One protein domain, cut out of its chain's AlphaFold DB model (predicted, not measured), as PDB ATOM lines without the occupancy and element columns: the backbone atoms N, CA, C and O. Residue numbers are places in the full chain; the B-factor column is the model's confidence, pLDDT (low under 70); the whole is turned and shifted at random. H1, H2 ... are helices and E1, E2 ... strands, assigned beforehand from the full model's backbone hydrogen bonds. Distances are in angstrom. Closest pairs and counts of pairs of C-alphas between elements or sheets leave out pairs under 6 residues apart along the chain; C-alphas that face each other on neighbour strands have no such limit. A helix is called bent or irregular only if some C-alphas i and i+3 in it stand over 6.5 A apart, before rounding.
ATOM      1  N   SER A  11     -24.587 -29.288  37.355       76.00
ATOM      2  CA  SER A  11     -25.118 -27.937  37.124       76.00
ATOM      3  C   SER A  11     -24.048 -26.853  37.039       76.00
ATOM      4  O   SER A  11     -24.239 -25.884  36.310       76.00
ATOM      5  N   ASP A  12     -22.942 -26.996  37.765       76.00
ATOM      6  CA  ASP A  12     -21.899 -25.968  37.804       76.00
ATOM      7  C   ASP A  12     -21.004 -26.018  36.565       76.00
ATOM      8  O   ASP A  12     -20.687 -24.967  36.003       76.00
ATOM      9  N   LYS A  13     -20.728 -27.218  36.035       79.56
ATOM     10  CA  LYS A  13     -20.049 -27.366  34.743       79.56
ATOM     11  C   LYS A  13     -20.891 -26.792  33.612       79.56
ATOM     12  O   LYS A  13     -20.381 -26.046  32.779       79.56
ATOM     13  N   LEU A  14     -22.197 -27.047  33.641       77.00
ATOM     14  CA  LEU A  14     -23.121 -26.439  32.695       77.00
ATOM     15  C   LEU A  14     -23.082 -24.913  32.793       77.00
ATOM     16  O   LEU A  14     -22.806 -24.273  31.790       77.00
ATOM     17  N   LYS A  15     -23.230 -24.313  33.979       74.12
ATOM     18  CA  LYS A  15     -23.131 -22.847  34.131       74.12
ATOM     19  C   LYS A  15     -21.822 -22.281  33.565       74.12
ATOM     20  O   LYS A  15     -21.868 -21.230  32.926       74.12
ATOM     21  N   SER A  16     -20.699 -22.987  33.740       74.00
ATOM     22  CA  SER A  16     -19.391 -22.564  33.212       74.00
ATOM     23  C   SER A  16     -19.332 -22.491  31.681       74.00
ATOM     24  O   SER A  16     -18.612 -21.659  31.144       74.00
ATOM     25  N   LEU A  17     -20.132 -23.298  30.972       74.25
ATOM     26  CA  LEU A  17     -20.255 -23.231  29.511       74.25
ATOM     27  C   LEU A  17     -21.088 -22.028  29.040       74.25
ATOM     28  O   LEU A  17     -20.968 -21.618  27.893       74.25
ATOM     29  N   SER A  18     -21.968 -21.489  29.891       64.19
ATOM     30  CA  SER A  18     -22.817 -20.330  29.556       64.19
ATOM     31  C   SER A  18     -22.230 -18.981  29.959       64.19
ATOM     32  O   SER A  18     -22.696 -17.960  29.461       64.19
ATOM     33  N   SER A  19     -21.282 -18.957  30.903       56.50
ATOM     34  CA  SER A  19     -20.701 -17.714  31.427       56.50
ATOM     35  C   SER A  19     -19.620 -17.137  30.524       56.50
ATOM     36  O   SER A  19     -19.426 -15.922  30.498       56.50
ATOM     37  N   ASP A  20     -18.935 -17.999  29.780       56.12
ATOM     38  CA  ASP A  20     -17.880 -17.589  28.872       56.12
ATOM     39  C   ASP A  20     -18.562 -17.197  27.557       56.12
ATOM     40  O   ASP A  20     -19.059 -18.047  26.816       56.12
ATOM     41  N   LYS A  21     -18.660 -15.887  27.285       47.50
ATOM     42  CA  LYS A  21     -18.970 -15.397  25.936       47.50
ATOM     43  C   LYS A  21     -17.931 -16.028  25.014       47.50
ATOM     44  O   LYS A  21     -16.780 -15.608  25.030       47.50
ATOM     45  N   VAL A  22     -18.328 -17.038  24.247       48.56
ATOM     46  CA  VAL A  22     -17.532 -17.517  23.122       48.56
ATOM     47  C   VAL A  22     -17.405 -16.312  22.197       48.56
ATOM     48  O   VAL A  22     -18.385 -15.923  21.559       48.56
ATOM     49  N   GLU A  23     -16.245 -15.654  22.199       48.38
ATOM     50  CA  GLU A  23     -15.876 -14.743  21.119       48.38
ATOM     51  C   GLU A  23     -16.000 -15.565  19.840       48.38
ATOM     52  O   GLU A  23     -15.289 -16.544  19.627       48.38
ATOM     53  N   SER A  24     -17.038 -15.260  19.065       48.62
ATOM     54  CA  SER A  24     -17.642 -16.197  18.122       48.62
ATOM     55  C   SER A  24     -16.851 -16.336  16.820       48.62
ATOM     56  O   SER A  24     -17.427 -16.717  15.803       48.62
ATOM     57  N   GLU A  25     -15.572 -15.976  16.790       54.75
ATOM     58  CA  GLU A  25     -14.891 -15.767  15.512       54.75
ATOM     59  C   GLU A  25     -14.174 -17.014  14.976       54.75
ATOM     60  O   GLU A  25     -14.004 -17.128  13.763       54.75
ATOM     61  N   LYS A  26     -13.845 -18.008  15.816       67.38
ATOM     62  CA  LYS A  26     -13.279 -19.291  15.357       67.38
ATOM     63  C   LYS A  26     -13.801 -20.466  16.182       67.38
ATOM     64  O   LYS A  26     -13.430 -20.644  17.338       67.38
ATOM     65  N   LEU A  27     -14.652 -21.288  15.568       75.00
ATOM     66  CA  LEU A  27     -14.962 -22.614  16.098       75.00
ATOM     67  C   LEU A  27     -13.741 -23.528  15.920       75.00
ATOM     68  O   LEU A  27     -13.053 -23.418  14.899       75.00
ATOM     69  N   PRO A  28     -13.469 -24.425  16.879       87.69
ATOM     70  CA  PRO A  28     -12.366 -25.360  16.751       87.69
ATOM     71  C   PRO A  28     -12.617 -26.342  15.610       87.69
ATOM     72  O   PRO A  28     -13.760 -26.727  15.352       87.69
ATOM     73  N   VAL A  29     -11.539 -26.763  14.951       93.69
ATOM     74  CA  VAL A  29     -11.605 -27.786  13.904       93.69
ATOM     75  C   VAL A  29     -11.134 -29.115  14.466       93.69
ATOM     76  O   VAL A  29     -10.104 -29.189  15.132       93.69
ATOM     77  N   ILE A  30     -11.904 -30.165  14.207       95.69
ATOM     78  CA  ILE A  30     -11.629 -31.520  14.669       95.69
ATOM     79  C   ILE A  30     -11.020 -32.320  13.525       95.69
ATOM     80  O   ILE A  30     -11.658 -32.504  12.495       95.69
ATOM     81  N   GLU A  31      -9.823 -32.854  13.723       95.88
ATOM     82  CA  GLU A  31      -9.250 -33.890  12.864       95.88
ATOM     83  C   GLU A  31      -9.282 -35.210  13.631       95.88
ATOM     84  O   GLU A  31      -8.741 -35.296  14.731       95.88
ATOM     85  N   PHE A  32      -9.905 -36.262  13.108       96.75
ATOM     86  CA  PHE A  32     -10.019 -37.513  13.860       96.75
ATOM     87  C   PHE A  32      -9.778 -38.757  13.017       96.75
ATOM     88  O   PHE A  32      -9.924 -38.760  11.802       96.75
ATOM     89  N   LYS A  33      -9.456 -39.855  13.696       96.12
ATOM     90  CA  LYS A  33      -9.357 -41.190  13.121       96.12
ATOM     91  C   LYS A  33     -10.142 -42.175  13.960       96.12
ATOM     92  O   LYS A  33      -9.892 -42.317  15.161       96.12
ATOM     93  N   LYS A  34     -11.028 -42.926  13.313       96.69
ATOM     94  CA  LYS A  34     -11.632 -44.122  13.897       96.69
ATOM     95  C   LYS A  34     -10.619 -45.262  13.825       96.69
ATOM     96  O   LYS A  34     -10.403 -45.842  12.769       96.69
ATOM     97  N   ILE A  35      -9.965 -45.575  14.943       95.06
ATOM     98  CA  ILE A  35      -8.993 -46.679  14.996       95.06
ATOM     99  C   ILE A  35      -9.739 -48.015  14.946       95.06
ATOM    100  O   ILE A  35      -9.326 -48.939  14.252       95.06
ATOM    101  N   ASN A  36     -10.830 -48.117  15.705       94.44
ATOM    102  CA  ASN A  36     -11.782 -49.226  15.695       94.44
ATOM    103  C   ASN A  36     -13.118 -48.746  16.314       94.44
ATOM    104  O   ASN A  36     -13.186 -47.605  16.774       94.44
ATOM    105  N   PRO A  37     -14.185 -49.570  16.375       94.62
ATOM    106  CA  PRO A  37     -15.477 -49.154  16.939       94.62
ATOM    107  C   PRO A  37     -15.433 -48.647  18.390       94.62
ATOM    108  O   PRO A  37     -16.343 -47.955  18.825       94.62
ATOM    109  N   THR A  38     -14.382 -48.979  19.139       94.69
ATOM    110  CA  THR A  38     -14.222 -48.653  20.562       94.69
ATOM    111  C   THR A  38     -13.078 -47.683  20.847       94.69
ATOM    112  O   THR A  38     -12.818 -47.407  22.013       94.69
ATOM    113  N   LYS A  39     -12.365 -47.186  19.828       95.69
ATOM    114  CA  LYS A  39     -11.189 -46.324  20.007       95.69
ATOM    115  C   LYS A  39     -11.043 -45.326  18.864       95.69
ATOM    116  O   LYS A  39     -10.993 -45.705  17.693       95.69
ATOM    117  N   TYR A  40     -10.878 -44.063  19.229       97.12
ATOM    118  CA  TYR A  40     -10.719 -42.933  18.326       97.12
ATOM    119  C   TYR A  40      -9.501 -42.102  18.742       97.12
ATOM    120  O   TYR A  40      -9.216 -41.949  19.932       97.12
ATOM    121  N   ARG A  41      -8.781 -41.562  17.755       95.69
ATOM    122  CA  ARG A  41      -7.761 -40.523  17.956       95.69
ATOM    123  C   ARG A  41      -8.336 -39.211  17.453       95.69
ATOM    124  O   ARG A  41      -8.889 -39.191  16.360       95.69
ATOM    125  N   VAL A  42      -8.227 -38.152  18.238       96.06
ATOM    126  CA  VAL A  42      -8.845 -36.857  17.948       96.06
ATOM    127  C   VAL A  42      -7.798 -35.774  18.140       96.06
ATOM    128  O   VAL A  42      -7.138 -35.733  19.170       96.06
ATOM    129  N   ARG A  43      -7.640 -34.892  17.166       93.88
ATOM    130  CA  ARG A  43      -6.897 -33.642  17.266       93.88
ATOM    131  C   ARG A  43      -7.886 -32.500  17.207       93.88
ATOM    132  O   ARG A  43      -8.835 -32.529  16.425       93.88
ATOM    133  N   VAL A  44      -7.671 -31.523  18.068       94.12
ATOM    134  CA  VAL A  44      -8.504 -30.332  18.145       94.12
ATOM    135  C   VAL A  44      -7.598 -29.153  17.856       94.12
ATOM    136  O   VAL A  44      -6.642 -28.928  18.598       94.12
ATOM    137  N   HIS A  45      -7.887 -28.460  16.760       91.81
ATOM    138  CA  HIS A  45      -7.039 -27.423  16.186       91.81
ATOM    139  C   HIS A  45      -7.583 -26.032  16.485       91.81
ATOM    140  O   HIS A  45      -8.798 -25.805  16.440       91.81
ATOM    141  N   ASN A  46      -6.668 -25.090  16.705       89.19
ATOM    142  CA  ASN A  46      -6.935 -23.670  16.915       89.19
ATOM    143  C   ASN A  46      -7.918 -23.376  18.065       89.19
ATOM    144  O   ASN A  46      -8.778 -22.500  17.951       89.19
ATOM    145  N   VAL A  47      -7.816 -24.101  19.183       88.81
ATOM    146  CA  VAL A  47      -8.727 -23.920  20.321       88.81
ATOM    147  C   VAL A  47      -8.316 -22.786  21.249       88.81
ATOM    148  O   VAL A  47      -7.144 -22.584  21.568       88.81
ATOM    149  N   SER A  48      -9.320 -22.102  21.787       87.19
ATOM    150  CA  SER A  48      -9.206 -21.178  22.912       87.19
ATOM    151  C   SER A  48     -10.481 -21.251  23.767       87.19
ATOM    152  O   SER A  48     -11.520 -21.735  23.319       87.19
ATOM    153  N   GLY A  49     -10.396 -20.842  25.034       86.06
ATOM    154  CA  GLY A  49     -11.553 -20.816  25.936       86.06
ATOM    155  C   GLY A  49     -12.081 -22.196  26.353       86.06
ATOM    156  O   GLY A  49     -11.318 -23.155  26.495       86.06
ATOM    157  N   LYS A  50     -13.394 -22.270  26.608       87.62
ATOM    158  CA  LYS A  50     -14.094 -23.489  27.035       87.62
ATOM    159  C   LYS A  50     -15.155 -23.894  26.023       87.62
ATOM    160  O   LYS A  50     -15.937 -23.054  25.584       87.62
ATOM    161  N   PHE A  51     -15.226 -25.179  25.697       88.12
ATOM    162  CA  PHE A  51     -16.198 -25.698  24.734       88.12
ATOM    163  C   PHE A  51     -16.550 -27.169  25.009       88.12
ATOM    164  O   PHE A  51     -15.745 -27.902  25.590       88.12
ATOM    165  N   PRO A  52     -17.744 -27.632  24.603       90.19
ATOM    166  CA  PRO A  52     -18.077 -29.049  24.621       90.19
ATOM    167  C   PRO A  52     -17.534 -29.748  23.365       90.19
ATOM    168  O   PRO A  52     -17.890 -29.395  22.243       90.19
ATOM    169  N   LEU A  53     -16.715 -30.783  23.545       93.88
ATOM    170  CA  LEU A  53     -16.348 -31.725  22.491       93.88
ATOM    171  C   LEU A  53     -17.403 -32.831  22.435       93.88
ATOM    172  O   LEU A  53     -17.448 -33.674  23.328       93.88
ATOM    173  N   VAL A  54     -18.259 -32.822  21.414       94.69
ATOM    174  CA  VAL A  54     -19.331 -33.816  21.241       94.69
ATOM    175  C   VAL A  54     -18.817 -35.030  20.470       94.69
ATOM    176  O   VAL A  54     -18.174 -34.899  19.434       94.69
ATOM    177  N   PHE A  55     -19.138 -36.219  20.969       96.56
ATOM    178  CA  PHE A  55     -18.809 -37.507  20.381       96.56
ATOM    179  C   PHE A  55     -20.093 -38.300  20.128       96.56
ATOM    180  O   PHE A  55     -20.715 -38.824  21.055       96.56
ATOM    181  N   SER A  56     -20.479 -38.383  18.854       94.69
ATOM    182  CA  SER A  56     -21.770 -38.900  18.374       94.69
ATOM    183  C   SER A  56     -21.952 -40.427  18.468       94.69
ATOM    184  O   SER A  56     -22.697 -41.001  17.680       94.69
ATOM    185  N   GLU A  57     -21.311 -41.082  19.436       96.12
ATOM    186  CA  GLU A  57     -21.623 -42.452  19.860       96.12
ATOM    187  C   GLU A  57     -22.589 -42.438  21.051       96.12
ATOM    188  O   GLU A  57     -22.634 -41.468  21.814       96.12
ATOM    189  N   SER A  58     -23.312 -43.543  21.247       96.06
ATOM    190  CA  SER A  58     -24.272 -43.691  22.352       96.06
ATOM    191  C   SER A  58     -23.620 -43.457  23.719       96.06
ATOM    192  O   SER A  58     -22.555 -44.006  24.024       96.06
ATOM    193  N   PHE A  59     -24.275 -42.642  24.543       95.81
ATOM    194  CA  PHE A  59     -23.798 -42.206  25.845       95.81
ATOM    195  C   PHE A  59     -23.620 -43.404  26.766       95.81
ATOM    196  O   PHE A  59     -24.533 -44.213  26.940       95.81
ATOM    197  N   HIS A  60     -22.439 -43.502  27.367       96.19
ATOM    198  CA  HIS A  60     -22.142 -44.523  28.357       96.19
ATOM    199  C   HIS A  60     -20.941 -44.089  29.196       96.19
ATOM    200  O   HIS A  60     -19.900 -43.752  28.634       96.19
ATOM    201  N   ASP A  61     -21.025 -44.211  30.521       94.75
ATOM    202  CA  ASP A  61     -19.947 -43.829  31.456       94.75
ATOM    203  C   ASP A  61     -18.632 -44.590  31.204       94.75
ATOM    204  O   ASP A  61     -17.556 -44.200  31.632       94.75
ATOM    205  N   GLY A  62     -18.692 -45.717  30.500       95.94
ATOM    206  CA  GLY A  62     -17.523 -46.489  30.064       95.94
ATOM    207  C   GLY A  62     -16.673 -45.817  28.977       95.94
ATOM    208  O   GLY A  62     -15.526 -46.222  28.793       95.94
ATOM    209  N   TRP A  63     -17.193 -44.816  28.263       97.56
ATOM    210  CA  TRP A  63     -16.392 -44.008  27.347       97.56
ATOM    211  C   TRP A  63     -15.511 -43.045  28.132       97.56
ATOM    212  O   TRP A  63     -16.004 -42.263  28.937       97.56
ATOM    213  N   LYS A  64     -14.204 -43.086  27.878       96.44
ATOM    214  CA  LYS A  64     -13.212 -42.220  28.520       96.44
ATOM    215  C   LYS A  64     -12.449 -41.433  27.470       96.44
ATOM    216  O   LYS A  64     -12.124 -41.968  26.409       96.44
ATOM    217  N   ALA A  65     -12.120 -40.189  27.792       95.88
ATOM    218  CA  ALA A  65     -11.251 -39.343  26.988       95.88
ATOM    219  C   ALA A  65      -9.922 -39.119  27.719       95.88
ATOM    220  O   ALA A  65      -9.889 -38.901  28.930       95.88
ATOM    221  N   TYR A  66      -8.823 -39.171  26.977       93.00
ATOM    222  CA  TYR A  66      -7.471 -39.037  27.499       93.00
ATOM    223  C   TYR A  66      -6.717 -37.990  26.693       93.00
ATOM    224  O   TYR A  66      -6.588 -38.141  25.483       93.00
ATOM    225  N   LEU A  67      -6.164 -36.975  27.347       91.12
ATOM    226  CA  LEU A  67      -5.178 -36.085  26.741       91.12
ATOM    227  C   LEU A  67      -3.909 -36.876  26.485       91.12
ATOM    228  O   LEU A  67      -3.304 -37.398  27.421       91.12
ATOM    229  N   ALA A  68      -3.501 -36.969  25.231       88.00
ATOM    230  CA  ALA A  68      -2.293 -37.665  24.849       88.00
ATOM    231  C   ALA A  68      -1.195 -36.658  24.533       88.00
ATOM    232  O   ALA A  68      -1.455 -35.600  23.964       88.00
ATOM    233  N   LYS A  69       0.049 -36.998  24.887       80.06
ATOM    234  CA  LYS A  69       1.185 -36.232  24.379       80.06
ATOM    235  C   LYS A  69       1.147 -36.288  22.850       80.06
ATOM    236  O   LYS A  69       1.098 -37.402  22.310       80.06
ATOM    237  N   PRO A  70       1.169 -35.141  22.164       66.62
ATOM    238  CA  PRO A  70       1.135 -35.143  20.718       66.62
ATOM    239  C   PRO A  70       2.369 -35.871  20.176       66.62
ATOM    240  O   PRO A  70       3.508 -35.493  20.453       66.62
ATOM    241  N   SER A  71       2.175 -36.975  19.453       59.69
ATOM    242  CA  SER A  71       3.301 -37.708  18.874       59.69
ATOM    243  C   SER A  71       3.776 -36.986  17.615       59.69
ATOM    244  O   SER A  71       2.993 -36.846  16.680       59.69
ATOM    245  N   ASN A  72       5.050 -36.584  17.578       53.62
ATOM    246  CA  ASN A  72       5.710 -35.965  16.420       53.62
ATOM    247  C   ASN A  72       5.067 -34.649  15.943       53.62
ATOM    248  O   ASN A  72       4.815 -34.477  14.752       53.62
ATOM    249  N   PHE A  73       4.840 -33.697  16.851       52.81
ATOM    250  CA  PHE A  73       4.521 -32.318  16.471       52.81
ATOM    251  C   PHE A  73       5.748 -31.653  15.825       52.81
ATOM    252  O   PHE A  73       6.499 -30.921  16.459       52.81
ATOM    253  N   GLN A  74       5.979 -31.922  14.543       44.06
ATOM    254  CA  GLN A  74       6.848 -31.097  13.713       44.06
ATOM    255  C   GLN A  74       5.968 -30.204  12.838       44.06
ATOM    256  O   GLN A  74       5.985 -30.282  11.616       44.06
ATOM    257  N   PHE A  75       5.211 -29.321  13.492       47.72
ATOM    258  CA  PHE A  75       4.427 -28.236  12.885       47.72
ATOM    259  C   PHE A  75       5.302 -27.095  12.348       47.72
ATOM    260  O   PHE A  75       4.894 -25.939  12.290       47.72
ATOM    261  N   SER A  76       6.529 -27.390  11.919       42.09
ATOM    262  CA  SER A  76       7.203 -26.436  11.059       42.09
ATOM    263  C   SER A  76       6.630 -26.651   9.667       42.09
ATOM    264  O   SER A  76       7.049 -27.560   8.949       42.09
ATOM    265  N   ILE A  77       5.639 -25.828   9.312       48.19
ATOM    266  CA  ILE A  77       5.066 -25.724   7.964       48.19
ATOM    267  C   ILE A  77       6.180 -25.756   6.899       48.19
ATOM    268  O   ILE A  77       5.987 -26.350   5.848       48.19
ATOM    269  N   SER A  78       7.380 -25.242   7.194       44.50
ATOM    270  CA  SER A  78       8.554 -25.275   6.311       44.50
ATOM    271  C   SER A  78       9.172 -26.669   6.070       44.50
ATOM    272  O   SER A  78       9.606 -26.947   4.950       44.50
ATOM    273  N   ASN A  79       9.172 -27.575   7.058       43.47
ATOM    274  CA  ASN A  79       9.620 -28.973   6.899       43.47
ATOM    275  C   ASN A  79       8.528 -29.863   6.291       43.47
ATOM    276  O   ASN A  79       8.826 -30.836   5.597       43.47
ATOM    277  N   PHE A  80       7.261 -29.518   6.529       50.88
ATOM    278  CA  PHE A  80       6.129 -30.151   5.865       50.88
ATOM    279  C   PHE A  80       6.091 -29.743   4.381       50.88
ATOM    280  O   PHE A  80       6.083 -30.608   3.513       50.88
ATOM    281  N   GLN A  81       6.186 -28.455   4.046       49.12
ATOM    282  CA  GLN A  81       6.070 -27.937   2.674       49.12
ATOM    283  C   GLN A  81       7.111 -28.491   1.688       49.12
ATOM    284  O   GLN A  81       6.786 -28.686   0.518       49.12
ATOM    285  N   THR A  82       8.340 -28.783   2.123       47.38
ATOM    286  CA  THR A  82       9.404 -29.264   1.221       47.38
ATOM    287  C   THR A  82       9.245 -30.734   0.808       47.38
ATOM    288  O   THR A  82       9.598 -31.073  -0.318       47.38
ATOM    289  N   ASN A  83       8.640 -31.585   1.648       54.22
ATOM    290  CA  ASN A  83       8.354 -32.998   1.334       54.22
ATOM    291  C   ASN A  83       6.883 -33.266   0.956       54.22
ATOM    292  O   ASN A  83       6.574 -34.294   0.352       54.22
ATOM    293  N   SER A  84       5.965 -32.354   1.283       60.72
ATOM    294  CA  SER A  84       4.525 -32.569   1.080       60.72
ATOM    295  C   SER A  84       4.075 -32.321  -0.344       60.72
ATOM    296  O   SER A  84       3.124 -32.957  -0.769       60.72
ATOM    297  N   ASN A  85       4.753 -31.476  -1.121       70.94
ATOM    298  CA  ASN A  85       4.331 -31.220  -2.501       70.94
ATOM    299  C   ASN A  85       4.380 -32.488  -3.371       70.94
ATOM    300  O   ASN A  85       3.465 -32.716  -4.159       70.94
ATOM    301  N   ASP A  86       5.382 -33.354  -3.183       78.00
ATOM    302  CA  ASP A  86       5.451 -34.654  -3.866       78.00
ATOM    303  C   ASP A  86       4.362 -35.620  -3.367       78.00
ATOM    304  O   ASP A  86       3.698 -36.277  -4.169       78.00
ATOM    305  N   LEU A  87       4.101 -35.666  -2.056       79.88
ATOM    306  CA  LEU A  87       3.063 -36.532  -1.483       79.88
ATOM    307  C   LEU A  87       1.646 -36.088  -1.872       79.88
ATOM    308  O   LEU A  87       0.847 -36.910  -2.314       79.88
ATOM    309  N   ILE A  88       1.355 -34.790  -1.783       85.81
ATOM    310  CA  ILE A  88       0.104 -34.175  -2.241       85.81
ATOM    311  C   ILE A  88      -0.046 -34.383  -3.750       85.81
ATOM    312  O   ILE A  88      -1.157 -34.596  -4.229       85.81
ATOM    313  N   SER A  89       1.049 -34.390  -4.523       86.94
ATOM    314  CA  SER A  89       0.968 -34.674  -5.960       86.94
ATOM    315  C   SER A  89       0.401 -36.063  -6.265       86.94
ATOM    316  O   SER A  89      -0.337 -36.201  -7.239       86.94
ATOM    317  N   LYS A  90       0.691 -37.038  -5.391       88.81
ATOM    318  CA  LYS A  90       0.230 -38.433  -5.442       88.81
ATOM    319  C   LYS A  90      -1.132 -38.647  -4.778       88.81
ATOM    320  O   LYS A  90      -1.660 -39.756  -4.834       88.81
ATOM    321  N   TYR A  91      -1.687 -37.626  -4.127       93.94
ATOM    322  CA  TYR A  91      -3.005 -37.714  -3.519       93.94
ATOM    323  C   TYR A  91      -4.086 -37.811  -4.595       93.94
ATOM    324  O   TYR A  91      -4.092 -37.054  -5.568       93.94
ATOM    325  N   LYS A  92      -5.009 -38.747  -4.395       94.88
ATOM    326  CA  LYS A  92      -6.160 -38.984  -5.259       94.88
ATOM    327  C   LYS A  92      -7.352 -39.419  -4.418       94.88
ATOM    328  O   LYS A  92      -7.180 -39.982  -3.334       94.88
ATOM    329  N   ILE A  93      -8.537 -39.172  -4.954       97.38
ATOM    330  CA  ILE A  93      -9.777 -39.755  -4.449       97.38
ATOM    331  C   ILE A  93      -9.713 -41.259  -4.724       97.38
ATOM    332  O   ILE A  93      -9.342 -41.659  -5.830       97.38
ATOM    333  N   LEU A  94      -9.973 -42.061  -3.695       96.31
ATOM    334  CA  LEU A  94     -10.066 -43.513  -3.829       96.31
ATOM    335  C   LEU A  94     -11.422 -43.875  -4.428       96.31
ATOM    336  O   LEU A  94     -12.402 -43.170  -4.180       96.31
ATOM    337  N   ASP A  95     -11.467 -44.965  -5.186       95.75
ATOM    338  CA  ASP A  95     -12.692 -45.386  -5.869       95.75
ATOM    339  C   ASP A  95     -13.844 -45.593  -4.875       95.75
ATOM    340  O   ASP A  95     -13.670 -46.240  -3.836       95.75
ATOM    341  N   GLY A  96     -15.004 -45.005  -5.175       94.00
ATOM    342  CA  GLY A  96     -16.196 -45.057  -4.327       94.00
ATOM    343  C   GLY A  96     -16.252 -44.014  -3.205       94.00
ATOM    344  O   GLY A  96     -17.207 -44.028  -2.428       94.00
ATOM    345  N   ASN A  97     -15.266 -43.114  -3.100       96.50
ATOM    346  CA  ASN A  97     -15.227 -42.053  -2.086       96.50
ATOM    347  C   ASN A  97     -15.418 -40.630  -2.657       96.50
ATOM    348  O   ASN A  97     -15.061 -39.648  -2.006       96.50
ATOM    349  N   GLU A  98     -15.953 -40.474  -3.865       96.44
ATOM    350  CA  GLU A  98     -16.051 -39.190  -4.581       96.44
ATOM    351  C   GLU A  98     -16.909 -38.145  -3.847       96.44
ATOM    352  O   GLU A  98     -16.664 -36.931  -3.919       96.44
ATOM    353  N   GLU A  99     -17.916 -38.610  -3.111       95.94
ATOM    354  CA  GLU A  99     -18.828 -37.750  -2.361       95.94
ATOM    355  C   GLU A  99     -18.236 -37.284  -1.027       95.94
ATOM    356  O   GLU A  99     -18.462 -36.135  -0.638       95.94
ATOM    357  N   ASP A 100     -17.403 -38.107  -0.388       96.75
ATOM    358  CA  ASP A 100     -16.981 -37.906   1.000       96.75
ATOM    359  C   ASP A 100     -15.506 -37.541   1.165       96.75
ATOM    360  O   ASP A 100     -15.154 -36.877   2.138       96.75
ATOM    361  N   GLN A 101     -14.629 -37.951   0.245       98.12
ATOM    362  CA  GLN A 101     -13.197 -37.677   0.325       98.12
ATOM    363  C   GLN A 101     -12.884 -36.273  -0.197       98.12
ATOM    364  O   GLN A 101     -13.397 -35.837  -1.230       98.12
ATOM    365  N   ALA A 102     -12.016 -35.558   0.514       97.81
ATOM    366  CA  ALA A 102     -11.518 -34.266   0.077       97.81
ATOM    367  C   ALA A 102     -10.725 -34.417  -1.221       97.81
ATOM    368  O   ALA A 102      -9.904 -35.328  -1.368       97.81
ATOM    369  N   SER A 103     -10.937 -33.487  -2.143       97.06
ATOM    370  CA  SER A 103     -10.106 -33.308  -3.325       97.06
ATOM    371  C   SER A 103      -8.691 -32.855  -2.950       97.06
ATOM    372  O   SER A 103      -8.398 -32.465  -1.819       97.06
ATOM    373  N   LYS A 104      -7.779 -32.901  -3.920       94.81
ATOM    374  CA  LYS A 104      -6.399 -32.438  -3.734       94.81
ATOM    375  C   LYS A 104      -6.308 -30.948  -3.403       94.81
ATOM    376  O   LYS A 104      -5.467 -30.574  -2.588       94.81
ATOM    377  N   ASP A 105      -7.181 -30.137  -3.990       93.94
ATOM    378  CA  ASP A 105      -7.227 -28.698  -3.730       93.94
ATOM    379  C   ASP A 105      -7.759 -28.426  -2.315       93.94
ATOM    380  O   ASP A 105      -7.134 -27.690  -1.555       93.94
ATOM    381  N   GLU A 106      -8.830 -29.116  -1.901       96.06
ATOM    382  CA  GLU A 106      -9.345 -29.046  -0.524       96.06
ATOM    383  C   GLU A 106      -8.306 -29.505   0.507       96.06
ATOM    384  O   GLU A 106      -8.147 -28.868   1.546       96.06
ATOM    385  N   LEU A 107      -7.556 -30.576   0.223       94.31
ATOM    386  CA  LEU A 107      -6.469 -31.016   1.096       94.31
ATOM    387  C   LEU A 107      -5.375 -29.945   1.221       94.31
ATOM    388  O   LEU A 107      -4.877 -29.703   2.322       94.31
ATOM    389  N   GLY A 108      -5.013 -29.290   0.113       91.06
ATOM    390  CA  GLY A 108      -4.085 -28.159   0.116       91.06
ATOM    391  C   GLY A 108      -4.563 -27.026   1.028       91.06
ATOM    392  O   GLY A 108      -3.798 -26.545   1.869       91.06
ATOM    393  N   ASP A 109      -5.845 -26.674   0.935       92.44
ATOM    394  CA  ASP A 109      -6.490 -25.690   1.807       92.44
ATOM    395  C   ASP A 109      -6.480 -26.119   3.280       92.44
ATOM    396  O   ASP A 109      -6.227 -25.299   4.165       92.44
ATOM    397  N   PHE A 110      -6.760 -27.392   3.573       92.81
ATOM    398  CA  PHE A 110      -6.776 -27.912   4.944       92.81
ATOM    399  C   PHE A 110      -5.395 -27.832   5.582       92.81
ATOM    400  O   PHE A 110      -5.272 -27.401   6.726       92.81
ATOM    401  N   ILE A 111      -4.355 -28.193   4.835       88.69
ATOM    402  CA  ILE A 111      -2.961 -28.084   5.268       88.69
ATOM    403  C   ILE A 111      -2.597 -26.622   5.529       88.69
ATOM    404  O   ILE A 111      -2.030 -26.309   6.573       88.69
ATOM    405  N   GLN A 112      -2.941 -25.715   4.609       86.69
ATOM    406  CA  GLN A 112      -2.644 -24.291   4.762       86.69
ATOM    407  C   GLN A 112      -3.322 -23.694   6.004       86.69
ATOM    408  O   GLN A 112      -2.740 -22.851   6.682       86.69
ATOM    409  N   LYS A 113      -4.543 -24.145   6.311       86.81
ATOM    410  CA  LYS A 113      -5.314 -23.717   7.487       86.81
ATOM    411  C   LYS A 113      -4.919 -24.448   8.779       86.81
ATOM    412  O   LYS A 113      -5.455 -24.114   9.833       86.81
ATOM    413  N   GLY A 114      -4.027 -25.441   8.708       86.38
ATOM    414  CA  GLY A 114      -3.624 -26.268   9.851       86.38
ATOM    415  C   GLY A 114      -4.706 -27.239  10.339       86.38
ATOM    416  O   GLY A 114      -4.708 -27.618  11.500       86.38
ATOM    417  N   TRP A 115      -5.662 -27.617   9.489       88.88
ATOM    418  CA  TRP A 115      -6.758 -28.536   9.834       88.88
ATOM    419  C   TRP A 115      -6.379 -30.008   9.681       88.88
ATOM    420  O   TRP A 115      -6.998 -30.868  10.301       88.88
ATOM    421  N   VAL A 116      -5.381 -30.297   8.845       90.12
ATOM    422  CA  VAL A 116      -4.794 -31.629   8.678       90.12
ATOM    423  C   VAL A 116      -3.329 -31.539   9.055       90.12
ATOM    424  O   VAL A 116      -2.569 -30.791   8.439       90.12
ATOM    425  N   ALA A 117      -2.942 -32.310  10.065       80.88
ATOM    426  CA  ALA A 117      -1.617 -32.220  10.664       80.88
ATOM    427  C   ALA A 117      -0.703 -33.411  10.328       80.88
ATOM    428  O   ALA A 117       0.473 -33.402  10.687       80.88
ATOM    429  N   ILE A 150      -8.975 -38.893   3.584       97.69
ATOM    430  CA  ILE A 150      -9.208 -37.630   4.281       97.69
ATOM    431  C   ILE A 150     -10.578 -37.137   3.837       97.69
ATOM    432  O   ILE A 150     -10.780 -36.914   2.644       97.69
ATOM    433  N   SER A 151     -11.524 -36.993   4.759       98.31
ATOM    434  CA  SER A 151     -12.872 -36.556   4.399       98.31
ATOM    435  C   SER A 151     -12.894 -35.085   3.990       98.31
ATOM    436  O   SER A 151     -12.035 -34.298   4.391       98.31
ATOM    437  N   LYS A 152     -13.940 -34.676   3.274       98.12
ATOM    438  CA  LYS A 152     -14.347 -33.271   3.192       98.12
ATOM    439  C   LYS A 152     -14.589 -32.719   4.598       98.12
ATOM    440  O   LYS A 152     -14.759 -33.461   5.570       98.12
ATOM    441  N   ASN A 153     -14.601 -31.395   4.707       96.25
ATOM    442  CA  ASN A 153     -14.909 -30.734   5.967       96.25
ATOM    443  C   ASN A 153     -16.424 -30.734   6.208       96.25
ATOM    444  O   ASN A 153     -17.165 -30.002   5.552       96.25
ATOM    445  N   PHE A 154     -16.868 -31.496   7.201       94.44
ATOM    446  CA  PHE A 154     -18.257 -31.528   7.634       94.44
ATOM    447  C   PHE A 154     -18.409 -30.750   8.942       94.44
ATOM    448  O   PHE A 154     -18.142 -31.266  10.023       94.44
ATOM    449  N   GLN A 155     -18.838 -29.488   8.842       91.31
ATOM    450  CA  GLN A 155     -19.107 -28.612   9.996       91.31
ATOM    451  C   GLN A 155     -17.908 -28.449  10.954       91.31
ATOM    452  O   GLN A 155     -18.063 -28.472  12.171       91.31
ATOM    453  N   GLY A 156     -16.701 -28.287  10.407       92.50
ATOM    454  CA  GLY A 156     -15.477 -28.152  11.203       92.50
ATOM    455  C   GLY A 156     -14.899 -29.490  11.660       92.50
ATOM    456  O   GLY A 156     -14.112 -29.513  12.597       92.50
ATOM    457  N   THR A 157     -15.281 -30.603  11.030       95.75
ATOM    458  CA  THR A 157     -14.765 -31.940  11.335       95.75
ATOM    459  C   THR A 157     -14.229 -32.608  10.070       95.75
ATOM    460  O   THR A 157     -14.911 -32.653   9.046       95.75
ATOM    461  N   VAL A 158     -13.014 -33.144  10.156       97.44
ATOM    462  CA  VAL A 158     -12.305 -33.864   9.097       97.44
ATOM    463  C   VAL A 158     -11.864 -35.222   9.642       97.44
ATOM    464  O   VAL A 158     -11.153 -35.306  10.644       97.44
ATOM    465  N   GLN A 159     -12.266 -36.310   8.993       97.31
ATOM    466  CA  GLN A 159     -11.679 -37.620   9.253       97.31
ATOM    467  C   GLN A 159     -10.356 -37.738   8.492       97.31
ATOM    468  O   GLN A 159     -10.300 -37.401   7.316       97.31
ATOM    469  N   SER A 160      -9.308 -38.245   9.136       95.56
ATOM    470  CA  SER A 160      -7.996 -38.494   8.539       95.56
ATOM    471  C   SER A 160      -7.461 -39.852   8.986       95.56
ATOM    472  O   SER A 160      -7.024 -40.042  10.125       95.56
ATOM    473  N   ASP A 161      -7.412 -40.813   8.066       94.94
ATOM    474  CA  ASP A 161      -6.878 -42.154   8.341       94.94
ATOM    475  C   ASP A 161      -5.340 -42.177   8.443       94.94
ATOM    476  O   ASP A 161      -4.722 -43.222   8.692       94.94
ATOM    477  N   ASN A 162      -4.711 -41.013   8.297       91.75
ATOM    478  CA  ASN A 162      -3.271 -40.819   8.359       91.75
ATOM    479  C   ASN A 162      -2.747 -40.636   9.785       91.75
ATOM    480  O   ASN A 162      -1.574 -40.918  10.025       91.75
ATOM    481  N   LEU A 163      -3.617 -40.282  10.741       89.75
ATOM    482  CA  LEU A 163      -3.237 -40.175  12.148       89.75
ATOM    483  C   LEU A 163      -2.683 -41.503  12.692       89.75
ATOM    484  O   LEU A 163      -3.166 -42.602  12.377       89.75
ATOM    485  N   SER A 164      -1.683 -41.404  13.569       87.75
ATOM    486  CA  SER A 164      -1.147 -42.553  14.299       87.75
ATOM    487  C   SER A 164      -2.227 -43.215  15.157       87.75
ATOM    488  O   SER A 164      -2.928 -42.557  15.925       87.75
ATOM    489  N   SER A 165      -2.329 -44.544  15.083       88.94
ATOM    490  CA  SER A 165      -3.247 -45.315  15.936       88.94
ATOM    491  C   SER A 165      -2.769 -45.434  17.393       88.94
ATOM    492  O   SER A 165      -3.489 -45.979  18.234       88.94
ATOM    493  N   GLY A 166      -1.553 -44.960  17.690       86.62
ATOM    494  CA  GLY A 166      -0.932 -45.098  19.003       86.62
ATOM    495  C   GLY A 166      -0.642 -46.554  19.385       86.62
ATOM    496  O   GLY A 166      -0.715 -47.474  18.569       86.62
ATOM    497  N   ASN A 167      -0.289 -46.770  20.653       85.81
ATOM    498  CA  ASN A 167      -0.141 -48.114  21.214       85.81
ATOM    499  C   ASN A 167      -1.513 -48.622  21.695       85.81
ATOM    500  O   ASN A 167      -2.288 -47.878  22.297       85.81
ATOM    501  N   ILE A 168      -1.811 -49.902  21.468       83.31
ATOM    502  CA  ILE A 168      -3.049 -50.551  21.926       83.31
ATOM    503  C   ILE A 168      -3.256 -50.475  23.451       83.31
ATOM    504  O   ILE A 168      -4.397 -50.465  23.896       83.31
ATOM    505  N   PHE A 169      -2.183 -50.353  24.241       84.69
ATOM    506  CA  PHE A 169      -2.237 -50.263  25.706       84.69
ATOM    507  C   PHE A 169      -2.025 -48.844  26.257       84.69
ATOM    508  O   PHE A 169      -1.927 -48.674  27.469       84.69
ATOM    509  N   GLU A 170      -1.934 -47.814  25.402       85.94
ATOM    510  CA  GLU A 170      -1.515 -46.457  25.817       85.94
ATOM    511  C   GLU A 170      -2.398 -45.822  26.904       85.94
ATOM    512  O   GLU A 170      -1.946 -44.962  27.654       85.94
ATOM    513  N   THR A 171      -3.646 -46.266  26.992       88.44
ATOM    514  CA  THR A 171      -4.697 -45.758  27.873       88.44
ATOM    515  C   THR A 171      -4.994 -46.678  29.062       88.44
ATOM    516  O   THR A 171      -5.809 -46.326  29.915       88.44
ATOM    517  N   TRP A 172      -4.385 -47.871  29.132       86.88
ATOM    518  CA  TRP A 172      -4.647 -48.857  30.192       86.88
ATOM    519  C   TRP A 172      -4.152 -48.380  31.556       86.88
ATOM    520  O   TRP A 172      -4.775 -48.674  32.573       86.88
ATOM    521  N   LEU A 173      -3.053 -47.628  31.553       84.00
ATOM    522  CA  LEU A 173      -2.426 -47.042  32.732       84.00
ATOM    523  C   LEU A 173      -2.160 -45.555  32.452       84.00
ATOM    524  O   LEU A 173      -1.041 -45.198  32.071       84.00
ATOM    525  N   PRO A 174      -3.185 -44.685  32.564       81.00
ATOM    526  CA  PRO A 174      -2.986 -43.250  32.402       81.00
ATOM    527  C   PRO A 174      -1.999 -42.736  33.458       81.00
ATOM    528  O   PRO A 174      -1.930 -43.257  34.571       81.00
ATOM    529  N   ALA A 175      -1.225 -41.711  33.102       76.56
ATOM    530  CA  ALA A 175      -0.235 -41.099  33.986       76.56
ATOM    531  C   ALA A 175      -0.893 -40.514  35.241       76.56
ATOM    532  O   ALA A 175      -0.364 -40.637  36.343       76.56
ATOM    533  N   SER A 176      -2.054 -39.895  35.052       77.56
ATOM    534  CA  SER A 176      -2.899 -39.346  36.103       77.56
ATOM    535  C   SER A 176      -4.334 -39.188  35.596       77.56
ATOM    536  O   SER A 176      -4.608 -39.291  34.394       77.56
ATOM    537  N   LYS A 177      -5.250 -38.923  36.528       81.56
ATOM    538  CA  LYS A 177      -6.562 -38.350  36.227       81.56
ATOM    539  C   LYS A 177      -6.484 -36.841  36.418       81.56
ATOM    540  O   LYS A 177      -5.800 -36.366  37.328       81.56
ATOM    541  N   MET A 178      -7.149 -36.089  35.552       78.94
ATOM    542  CA  MET A 178      -7.174 -34.635  35.648       78.94
ATOM    543  C   MET A 178      -7.768 -34.208  37.001       78.94
ATOM    544  O   MET A 178      -8.670 -34.859  37.516       78.94
ATOM    545  N   ASN A 179      -7.208 -33.161  37.608       71.19
ATOM    546  CA  ASN A 179      -7.636 -32.615  38.903       71.19
ATOM    547  C   ASN A 179      -7.675 -33.596  40.090       71.19
ATOM    548  O   ASN A 179      -8.268 -33.263  41.113       71.19
ATOM    549  N   ASP A 180      -7.037 -34.770  40.012       69.25
ATOM    550  CA  ASP A 180      -6.955 -35.682  41.156       69.25
ATOM    551  C   ASP A 180      -5.871 -35.202  42.148       69.25
ATOM    552  O   ASP A 180      -4.674 -35.278  41.841       69.25
ATOM    553  N   PRO A 181      -6.245 -34.725  43.355       57.50
ATOM    554  CA  PRO A 181      -5.286 -34.257  44.356       57.50
ATOM    555  C   PRO A 181      -4.455 -35.405  44.939       57.50
ATOM    556  O   PRO A 181      -3.390 -35.177  45.512       57.50
ATOM    557  N   LYS A 182      -4.908 -36.656  44.790       58.06
ATOM    558  CA  LYS A 182      -4.174 -37.854  45.199       58.06
ATOM    559  C   LYS A 182      -3.269 -38.323  44.069       58.06
ATOM    560  O   LYS A 182      -3.195 -39.531  43.863       58.06
ATOM    561  N   ASN A 183      -2.594 -37.403  43.367       53.94
ATOM    562  CA  ASN A 183      -1.599 -37.684  42.328       53.94
ATOM    563  C   ASN A 183      -0.445 -38.498  42.946       53.94
ATOM    564  O   ASN A 183       0.592 -37.987  43.367       53.94
ATOM    565  N   LYS A 184      -0.725 -39.778  43.175       48.56
ATOM    566  CA  LYS A 184       0.027 -40.662  44.042       48.56
ATOM    567  C   LYS A 184       1.169 -41.168  43.205       48.56
ATOM    568  O   LYS A 184       0.961 -42.016  42.346       48.56
ATOM    569  N   SER A 185       2.345 -40.663  43.554       42.62
ATOM    570  CA  SER A 185       3.602 -41.403  43.622       42.62
ATOM    571  C   SER A 185       3.355 -42.828  44.155       42.62
ATOM    572  O   SER A 185       3.439 -43.109  45.348       42.62
ATOM    573  N   GLY A 186       2.912 -43.712  43.272       39.88
ATOM    574  CA  GLY A 186       2.844 -45.152  43.448       39.88
ATOM    575  C   GLY A 186       3.869 -45.794  42.521       39.88
ATOM    576  O   GLY A 186       4.302 -45.188  41.548       39.88
ATOM    577  N   ILE A 187       4.245 -47.045  42.775       43.53
ATOM    578  CA  ILE A 187       5.297 -47.756  42.016       43.53
ATOM    579  C   ILE A 187       5.025 -47.802  40.487       43.53
ATOM    580  O   ILE A 187       5.946 -48.018  39.705       43.53
ATOM    581  N   PHE A 188       3.789 -47.531  40.047       45.12
ATOM    582  CA  PHE A 188       3.370 -47.489  38.638       45.12
ATOM    583  C   PHE A 188       2.992 -46.087  38.109       45.12
ATOM    584  O   PHE A 188       2.667 -45.955  36.927       45.12
ATOM    585  N   SER A 189       3.026 -45.033  38.936       43.09
ATOM    586  CA  SER A 189       2.714 -43.661  38.507       43.09
ATOM    587  C   SER A 189       3.931 -43.049  37.810       43.09
ATOM    588  O   SER A 189       4.874 -42.604  38.460       43.09
ATOM    589  N   GLY A 190       3.937 -43.074  36.480       47.19
ATOM    590  CA  GLY A 190       5.029 -42.511  35.676       47.19
ATOM    591  C   GLY A 190       5.286 -43.213  34.343       47.19
ATOM    592  O   GLY A 190       6.066 -42.713  33.541       47.19
ATOM    593  N   ALA A 191       4.630 -44.348  34.071       51.81
ATOM    594  CA  ALA A 191       4.768 -45.044  32.786       51.81
ATOM    595  C   ALA A 191       3.756 -44.586  31.713       51.81
ATOM    596  O   ALA A 191       3.975 -44.812  30.520       51.81
ATOM    597  N   GLY A 192       2.645 -43.961  32.118       60.12
ATOM    598  CA  GLY A 192       1.601 -43.493  31.205       60.12
ATOM    599  C   GLY A 192       2.028 -42.262  30.401       60.12
ATOM    600  O   GLY A 192       2.700 -41.374  30.918       60.12
ATOM    601  N   LYS A 193       1.614 -42.183  29.130       78.00
ATOM    602  CA  LYS A 193       1.836 -41.014  28.245       78.00
ATOM    603  C   LYS A 193       0.579 -40.161  28.040       78.00
ATOM    604  O   LYS A 193       0.577 -39.255  27.206       78.00
ATOM    605  N   VAL A 194      -0.490 -40.490  28.760       85.88
ATOM    606  CA  VAL A 194      -1.808 -39.872  28.614       85.88
ATOM    607  C   VAL A 194      -2.385 -39.492  29.976       85.88
ATOM    608  O   VAL A 194      -2.076 -40.143  30.973       85.88
ATOM    609  N   VAL A 195      -3.236 -38.470  30.020       87.19
ATOM    610  CA  VAL A 195      -3.962 -38.030  31.222       87.19
ATOM    611  C   VAL A 195      -5.456 -38.156  30.982       87.19
ATOM    612  O   VAL A 195      -5.975 -37.591  30.027       87.19
ATOM    613  N   GLU A 196      -6.146 -38.898  31.841       90.50
ATOM    614  CA  GLU A 196      -7.595 -39.113  31.746       90.50
ATOM    615  C   GLU A 196      -8.355 -37.832  32.123       90.50
ATOM    616  O   GLU A 196      -8.062 -37.222  33.153       90.50
ATOM    617  N   LEU A 197      -9.318 -37.417  31.295       90.69
ATOM    618  CA  LEU A 197     -10.257 -36.342  31.626       90.69
ATOM    619  C   LEU A 197     -11.217 -36.798  32.733       90.69
ATOM    620  O   LEU A 197     -11.495 -37.987  32.870       90.69
ATOM    621  N   THR A 198     -11.716 -35.863  33.540       88.25
ATOM    622  CA  THR A 198     -12.559 -36.225  34.686       88.25
ATOM    623  C   THR A 198     -13.967 -36.635  34.263       88.25
ATOM    624  O   THR A 198     -14.505 -36.150  33.268       88.25
ATOM    625  N   GLU A 199     -14.614 -37.473  35.075       89.12
ATOM    626  CA  GLU A 199     -16.036 -37.797  34.892       89.12
ATOM    627  C   GLU A 199     -16.946 -36.583  35.082       89.12
ATOM    628  O   GLU A 199     -18.054 -36.551  34.554       89.12
ATOM    629  N   GLU A 200     -16.501 -35.568  35.821       87.56
ATOM    630  CA  GLU A 200     -17.247 -34.320  35.997       87.56
ATOM    631  C   GLU A 200     -17.351 -33.538  34.679       87.56
ATOM    632  O   GLU A 200     -18.347 -32.850  34.449       87.56
ATOM    633  N   ASP A 201     -16.370 -33.713  33.788       88.62
ATOM    634  CA  ASP A 201     -16.341 -33.105  32.459       88.62
ATOM    635  C   ASP A 201     -17.106 -33.913  31.404       88.62
ATOM    636  O   ASP A 201     -17.429 -33.360  30.355       88.62
ATOM    637  N   HIS A 202     -17.408 -35.194  31.653       93.75
ATOM    638  CA  HIS A 202     -18.134 -36.069  30.722       93.75
ATOM    639  C   HIS A 202     -19.642 -35.808  30.788       93.75
ATOM    640  O   HIS A 202     -20.281 -36.078  31.798       93.75
ATOM    641  N   LEU A 203     -20.243 -35.274  29.733       93.12
ATOM    642  CA  LEU A 203     -21.657 -34.905  29.686       93.12
ATOM    643  C   LEU A 203     -22.403 -35.687  28.602       93.12
ATOM    644  O   LEU A 203     -21.826 -36.079  27.587       93.12
ATOM    645  N   MET A 204     -23.710 -35.847  28.777       93.44
ATOM    646  CA  MET A 204     -24.616 -36.239  27.704       93.44
ATOM    647  C   MET A 204     -24.980 -35.011  26.864       93.44
ATOM    648  O   MET A 204     -25.436 -33.994  27.398       93.44
ATOM    649  N   ALA A 205     -24.810 -35.121  25.549       91.12
ATOM    650  CA  ALA A 205     -25.210 -34.122  24.566       91.12
ATOM    651  C   ALA A 205     -26.324 -34.671  23.664       91.12
ATOM    652  O   ALA A 205     -26.368 -35.861  23.358       91.12
ATOM    653  N   ASN A 206     -27.239 -33.806  23.217       89.50
ATOM    654  CA  ASN A 206     -28.310 -34.148  22.268       89.50
ATOM    655  C   ASN A 206     -29.189 -35.350  22.682       89.50
ATOM    656  O   ASN A 206     -29.790 -35.995  21.829       89.50
ATOM    657  N   GLY A 207     -29.274 -35.670  23.977       89.88
ATOM    658  CA  GLY A 207     -30.072 -36.783  24.506       89.88
ATOM    659  C   GLY A 207     -29.508 -38.183  24.282       89.88
ATOM    660  O   GLY A 207     -30.118 -39.140  24.749       89.88
ATOM    661  N   TYR A 208     -28.372 -38.323  23.595       93.12
ATOM    662  CA  TYR A 208     -27.787 -39.638  23.325       93.12
ATOM    663  C   TYR A 208     -26.266 -39.644  23.210       93.12
ATOM    664  O   TYR A 208     -25.685 -40.708  23.353       93.12
ATOM    665  N   ALA A 209     -25.620 -38.524  22.892       95.69
ATOM    666  CA  ALA A 209     -24.205 -38.492  22.551       95.69
ATOM    667  C   ALA A 209     -23.333 -38.315  23.796       95.69
ATOM    668  O   ALA A 209     -23.722 -37.652  24.761       95.69
ATOM    669  N   ASN A 210     -22.121 -38.860  23.752       97.06
ATOM    670  CA  ASN A 210     -21.081 -38.515  24.715       97.06
ATOM    671  C   ASN A 210     -20.555 -37.108  24.423       97.06
ATOM    672  O   ASN A 210     -20.574 -36.641  23.287       97.06
ATOM    673  N   SER A 211     -20.048 -36.422  25.439       95.25
ATOM    674  CA  SER A 211     -19.326 -35.170  25.248       95.25
ATOM    675  C   SER A 211     -18.385 -34.897  26.408       95.25
ATOM    676  O   SER A 211     -18.617 -35.383  27.508       95.25
ATOM    677  N   TRP A 212     -17.339 -34.110  26.185       94.56
ATOM    678  CA  TRP A 212     -16.444 -33.662  27.248       94.56
ATOM    679  C   TRP A 212     -16.304 -32.152  27.221       94.56
ATOM    680  O   TRP A 212     -16.114 -31.562  26.159       94.56
ATOM    681  N   VAL A 213     -16.380 -31.514  28.384       91.38
ATOM    682  CA  VAL A 213     -16.089 -30.086  28.493       91.38
ATOM    683  C   VAL A 213     -14.584 -29.881  28.503       91.38
ATOM    684  O   VAL A 213     -13.898 -30.239  29.457       91.38
ATOM    685  N   ILE A 214     -14.078 -29.269  27.441       90.12
ATOM    686  CA  ILE A 214     -12.672 -28.923  27.296       90.12
ATOM    687  C   ILE A 214     -12.481 -27.494  27.793       90.12
ATOM    688  O   ILE A 214     -13.173 -26.577  27.356       90.12
ATOM    689  N   ASN A 215     -11.546 -27.314  28.724       88.75
ATOM    690  CA  ASN A 215     -11.106 -26.010  29.204       88.75
ATOM    691  C   ASN A 215      -9.639 -25.817  28.817       88.75
ATOM    692  O   ASN A 215      -8.737 -26.336  29.478       88.75
ATOM    693  N   THR A 216      -9.403 -25.080  27.734       87.25
ATOM    694  CA  THR A 216      -8.067 -24.911  27.152       87.25
ATOM    695  C   THR A 216      -7.103 -24.241  28.130       87.25
ATOM    696  O   THR A 216      -5.927 -24.590  28.177       87.25
ATOM    697  N   GLU A 217      -7.574 -23.314  28.969       82.56
ATOM    698  CA  GLU A 217      -6.708 -22.640  29.941       82.56
ATOM    699  C   GLU A 217      -6.225 -23.591  31.037       82.56
ATOM    700  O   GLU A 217      -5.042 -23.631  31.364       82.56
ATOM    701  N   GLU A 218      -7.129 -24.406  31.565       82.44
ATOM    702  CA  GLU A 218      -6.820 -25.391  32.598       82.44
ATOM    703  C   GLU A 218      -5.895 -26.495  32.073       82.44
ATOM    704  O   GLU A 218      -4.924 -26.869  32.732       82.44
ATOM    705  N   ILE A 219      -6.153 -26.968  30.852       84.94
ATOM    706  CA  ILE A 219      -5.387 -28.048  30.226       84.94
ATOM    707  C   ILE A 219      -4.003 -27.563  29.772       84.94
ATOM    708  O   ILE A 219      -3.010 -28.253  30.015       84.94
ATOM    709  N   CYS A 220      -3.927 -26.392  29.131       80.69
ATOM    710  CA  CYS A 220      -2.722 -25.929  28.440       80.69
ATOM    711  C   CYS A 220      -1.899 -24.896  29.225       80.69
ATOM    712  O   CYS A 220      -0.683 -24.851  29.048       80.69
ATOM    713  N   LYS A 221      -2.508 -24.069  30.091       71.88
ATOM    714  CA  LYS A 221      -1.775 -23.103  30.944       71.88
ATOM    715  C   LYS A 221      -1.465 -23.676  32.332       71.88
ATOM    716  O   LYS A 221      -0.445 -23.328  32.915       71.88
ATOM    717  N   GLY A 222      -2.320 -24.563  32.852       56.28
ATOM    718  CA  GLY A 222      -2.222 -25.123  34.210       56.28
ATOM    719  C   GLY A 222      -1.174 -26.227  34.414       56.28
ATOM    720  O   GLY A 222      -0.927 -26.621  35.551       56.28
ATOM    721  N   ARG A 223      -0.539 -26.729  33.345       55.88
ATOM    722  CA  ARG A 223       0.492 -27.781  33.408       55.88
ATOM    723  C   ARG A 223       1.822 -27.335  32.791       55.88
ATOM    724  O   ARG A 223       2.278 -27.910  31.809       55.88
ATOM    725  N   SER A 224       2.493 -26.373  33.428       44.09
ATOM    726  CA  SER A 224       3.947 -26.508  33.594       44.09
ATOM    727  C   SER A 224       4.128 -27.597  34.642       44.09
ATOM    728  O   SER A 224       4.059 -27.332  35.840       44.09
ATOM    729  N   LEU A 225       4.220 -28.860  34.219       43.22
ATOM    730  CA  LEU A 225       4.770 -29.881  35.101       43.22
ATOM    731  C   LEU A 225       6.232 -29.484  35.300       43.22
ATOM    732  O   LEU A 225       7.078 -29.748  34.449       43.22
ATOM    733  N   ASP A 226       6.480 -28.753  36.382       33.19
ATOM    734  CA  ASP A 226       7.796 -28.333  36.835       33.19
ATOM    735  C   ASP A 226       8.675 -29.569  37.019       33.19
ATOM    736  O   ASP A 226       8.646 -30.183  38.072       33.19
ATOM    737  N   PHE A 227       9.383 -29.969  35.964       33.91
ATOM    738  CA  PHE A 227      10.667 -30.673  35.936       33.91
ATOM    739  C   PHE A 227      11.087 -30.815  34.461       33.91
ATOM    740  O   PHE A 227      10.869 -31.835  33.820       33.91
ATOM    741  N   ALA A 228      11.670 -29.742  33.919       36.69
ATOM    742  CA  ALA A 228      12.602 -29.719  32.786       36.69
ATOM    743  C   ALA A 228      12.411 -30.772  31.663       36.69
ATOM    744  O   ALA A 228      13.074 -31.811  31.680       36.69
ATOM    745  N   ARG A 229      11.589 -30.430  30.653       38.56
ATOM    746  CA  ARG A 229      11.665 -30.763  29.202       38.56
ATOM    747  C   ARG A 229      10.249 -30.764  28.623       38.56
ATOM    748  O   ARG A 229       9.507 -31.662  28.966       38.56
ATOM    749  N   ASP A 230       9.906 -29.797  27.771       46.62
ATOM    750  CA  ASP A 230       8.958 -29.909  26.633       46.62
ATOM    751  C   ASP A 230       7.661 -30.757  26.790       46.62
ATOM    752  O   ASP A 230       7.128 -31.299  25.826       46.62
ATOM    753  N   ASP A 231       7.125 -30.893  28.006       53.69
ATOM    754  CA  ASP A 231       6.126 -31.907  28.381       53.69
ATOM    755  C   ASP A 231       4.691 -31.357  28.364       53.69
ATOM    756  O   ASP A 231       3.863 -31.632  29.236       53.69
ATOM    757  N   THR A 232       4.382 -30.549  27.353       70.25
ATOM    758  CA  THR A 232       3.064 -29.925  27.216       70.25
ATOM    759  C   THR A 232       2.124 -30.814  26.391       70.25
ATOM    760  O   THR A 232       2.491 -31.369  25.359       70.25
ATOM    761  N   TYR A 233       0.889 -30.997  26.872       80.62
ATOM    762  CA  TYR A 233      -0.172 -31.734  26.157       80.62
ATOM    763  C   TYR A 233      -0.826 -30.899  25.047       80.62
ATOM    764  O   TYR A 233      -1.696 -31.395  24.334       80.62
ATOM    765  N   CYS A 234      -0.415 -29.638  24.925       86.12
ATOM    766  CA  CYS A 234      -0.907 -28.695  23.942       86.12
ATOM    767  C   CYS A 234       0.267 -28.014  23.261       86.12
ATOM    768  O   CYS A 234       1.254 -27.690  23.918       86.12
ATOM    769  N   VAL A 235       0.108 -27.699  21.986       84.75
ATOM    770  CA  VAL A 235       1.036 -26.845  21.251       84.75
ATOM    771  C   VAL A 235       0.397 -25.487  21.060       84.75
ATOM    772  O   VAL A 235      -0.772 -25.399  20.714       84.75
ATOM    773  N   LYS A 236       1.146 -24.426  21.360       84.88
ATOM    774  CA  LYS A 236       0.664 -23.053  21.223       84.88
ATOM    775  C   LYS A 236       0.977 -22.537  19.820       84.88
ATOM    776  O   LYS A 236       2.138 -22.555  19.416       84.88
ATOM    777  N   ASN A 237      -0.041 -22.042  19.133       84.38
ATOM    778  CA  ASN A 237       0.056 -21.464  17.800       84.38
ATOM    779  C   ASN A 237       0.513 -19.998  17.861       84.38
ATOM    780  O   ASN A 237       0.452 -19.349  18.911       84.38
ATOM    781  N   GLU A 238       0.955 -19.457  16.721       84.44
ATOM    782  CA  GLU A 238       1.401 -18.058  16.608       84.44
ATOM    783  C   GLU A 238       0.290 -17.056  16.952       84.44
ATOM    784  O   GLU A 238       0.559 -16.015  17.550       84.44
ATOM    785  N   ASP A 239      -0.966 -17.395  16.644       83.31
ATOM    786  CA  ASP A 239      -2.147 -16.589  16.977       83.31
ATOM    787  C   ASP A 239      -2.580 -16.713  18.453       83.31
ATOM    788  O   ASP A 239      -3.534 -16.070  18.887       83.31
ATOM    789  N   GLY A 240      -1.863 -17.514  19.250       83.81
ATOM    790  CA  GLY A 240      -2.132 -17.736  20.667       83.81
ATOM    791  C   GLY A 240      -3.176 -18.813  20.963       83.81
ATOM    792  O   GLY A 240      -3.384 -19.112  22.143       83.81
ATOM    793  N   SER A 241      -3.792 -19.407  19.936       87.06
ATOM    794  CA  SER A 241      -4.615 -20.610  20.078       87.06
ATOM    795  C   SER A 241      -3.759 -21.840  20.402       87.06
ATOM    796  O   SER A 241      -2.526 -21.770  20.428       87.06
ATOM    797  N   TYR A 242      -4.408 -22.960  20.708       87.75
ATOM    798  CA  TYR A 242      -3.728 -24.213  21.011       87.75
ATOM    799  C   TYR A 242      -4.216 -25.349  20.123       87.75
ATOM    800  O   TYR A 242      -5.398 -25.422  19.801       87.75
ATOM    801  N   ASP A 243      -3.318 -26.281  19.838       89.50
ATOM    802  CA  ASP A 243      -3.647 -27.586  19.287       89.50
ATOM    803  C   ASP A 243      -3.417 -28.653  20.357       89.50
ATOM    804  O   ASP A 243      -2.455 -28.586  21.129       89.50
ATOM    805  N   MET A 244      -4.295 -29.649  20.429       90.00
ATOM    806  CA  MET A 244      -4.180 -30.747  21.394       90.00
ATOM    807  C   MET A 244      -4.648 -32.072  20.806       90.00
ATOM    808  O   MET A 244      -5.434 -32.111  19.860       90.00
ATOM    809  N   GLU A 245      -4.189 -33.170  21.402       92.06
ATOM    810  CA  GLU A 245      -4.503 -34.522  20.954       92.06
ATOM    811  C   GLU A 245      -5.170 -35.328  22.072       92.06
ATOM    812  O   GLU A 245      -4.715 -35.348  23.218       92.06
ATOM    813  N   LEU A 246      -6.261 -36.010  21.733       93.94
ATOM    814  CA  LEU A 246      -7.033 -36.862  22.619       93.94
ATOM    815  C   LEU A 246      -7.148 -38.285  22.066       93.94
ATOM    816  O   LEU A 246      -7.201 -38.526  20.859       93.94
ATOM    817  N   VAL A 247      -7.254 -39.239  22.982       95.31
ATOM    818  CA  VAL A 247      -7.734 -40.595  22.715       95.31
ATOM    819  C   VAL A 247      -9.089 -40.741  23.373       95.31
ATOM    820  O   VAL A 247      -9.204 -40.522  24.574       95.31
ATOM    821  N   VAL A 248     -10.101 -41.140  22.611       97.06
ATOM    822  CA  VAL A 248     -11.418 -41.496  23.148       97.06
ATOM    823  C   VAL A 248     -11.576 -43.002  23.025       97.06
ATOM    824  O   VAL A 248     -11.449 -43.550  21.930       97.06
ATOM    825  N   GLU A 249     -11.800 -43.699  24.136       96.19
ATOM    826  CA  GLU A 249     -11.853 -45.161  24.154       96.19
ATOM    827  C   GLU A 249     -12.912 -45.702  25.114       96.19
ATOM    828  O   GLU A 249     -13.100 -45.189  26.218       96.19
ATOM    829  N   PHE A 250     -13.570 -46.784  24.702       96.06
ATOM    830  CA  PHE A 250     -14.515 -47.516  25.528       96.06
ATOM    831  C   PHE A 250     -13.770 -48.457  26.480       96.06
ATOM    832  O   PHE A 250     -13.370 -49.566  26.120       96.06
ATOM    833  N   TRP A 251     -13.588 -48.012  27.721       93.06
ATOM    834  CA  TRP A 251     -12.808 -48.713  28.740       93.06
ATOM    835  C   TRP A 251     -13.249 -50.170  28.986       93.06
ATOM    836  O   TRP A 251     -12.369 -51.031  29.073       93.06
ATOM    837  N   PRO A 252     -14.558 -50.512  29.039       93.56
ATOM    838  CA  PRO A 252     -14.988 -51.892  29.281       93.56
ATOM    839  C   PRO A 252     -14.471 -52.905  28.250       93.56
ATOM    840  O   PRO A 252     -14.248 -54.064  28.603       93.56
ATOM    841  N   GLN A 253     -14.196 -52.478  27.008       89.94
ATOM    842  CA  GLN A 253     -13.663 -53.352  25.955       89.94
ATOM    843  C   GLN A 253     -12.307 -53.977  26.341       89.94
ATOM    844  O   GLN A 253     -11.945 -55.051  25.863       89.94
ATOM    845  N   ARG A 254     -11.557 -53.355  27.257       87.06
ATOM    846  CA  ARG A 254     -10.250 -53.848  27.723       87.06
ATOM    847  C   ARG A 254     -10.345 -55.150  28.512       87.06
ATOM    848  O   ARG A 254      -9.448 -55.990  28.420       87.06
TER     849      ARG A 254
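Overview. This is residues 11 to 117 and 150 to 254 of the 290 residues of an uncharacterized protein of Candidatus Moranbacteria bacterium RIFCSPHIGHO2_02_FULL_40_12b (UniProt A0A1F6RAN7). A strongly twisted sheet of seven strands, with E2 and E10 nearest the middle, lies partly face to face with a small sheet of three, E3, E8 and E7. H1 covers the small sheet, H4 packs near one end of E10, and H2 and H3 make a loose end beyond edge strand E5, on neither sheet. The 212 printed residues hold four named helices and ten named strands, in the order H1 E1 E2 E3 E4 H2 H3 E5 E6 E7 E8 H4 E9 E10; the class is mixed, with under half of the residues in named elements. The large sheet is branched and mixed, the small one runs E3 E8 E7, antiparallel. The whole is compact, with a radius of gyration of the C-alphas of 17.8 A and spans of 52 by 43 by 39 A.

Along the chain. The large sheet has E1, residues 29 to 36, 21.5 A; E2, 39 to 47, 22.5 A; E4, 63 to 68, 15.7 A; E5, 157 to 159; E6, 194 to 196; E9, 234 to 236; and E10, 242 to 250, 26.1 A, ending at C-alpha 250 (-14.515, -47.516, 25.528). The small sheet has E3, 50 to 58, 23.1 A; E7, 202 to 205; and E8, 209 to 215, 19.3 A. H1, 11 to 19, begins at C-alpha 11 (-25.118, -27.937, 37.124). H2 is 77 to 89, 17.1 A; H3, 104 to 112; H4, 216 to 221.

Arrangement. E10 has E2 on one side, N 42 and O 246 at 2.8 A, and E4, N 66 and O 247 at 2.8 A, and E9, N 235 and O 243 at 2.8 A, on the other side. E1 is antiparallel to E2, N 33 and O 41 at 2.8 A, and parallel to E5, N 158 and O 30 at 2.8 A. E6 is antiparallel to E4, N 67 and O 195 at 2.8 A. E8 is antiparallel to E3, N 53 and O 212 at 2.8 A, and to E7, N 203 and O 211 at 2.8 A. H1 is on the small sheet at a height of 9.6 A; its closest C-alphas to E3 are Leu 17 and Lys 50, 6.6 A. H4 is on the large sheet at a height of 8.5 A. H2 and H3 are close but not clearly touching, Ile 88 and Lys 104 C-alphas 6.9 A apart, at a shallow tilt of 7 degrees, opposite ways. Every O i to N i+4 pair is within hydrogen-bond range in H1, H3 and H4; in H2, only just irregular with C-alphas 82 and 85 at 6.6 A, 4 of 9 are, and 4 of 10 O i to N i+3 pairs.

Size, cuts and confidence. The farthest C-alphas, of Asp 95 and Lys 182, are 52.3 A apart. Residues 118 to 149 are not printed; C-alphas 117 and 150 are 11.3 A apart. The links H2 to H3, E5 to E6 and H4 to E9 are long, and residues 225 to 230 stand free. Mean pLDDT of the printed part is 80.9; residues 18 to 26, 70 to 84, 180 to 192 and 222 to 231 are under 70.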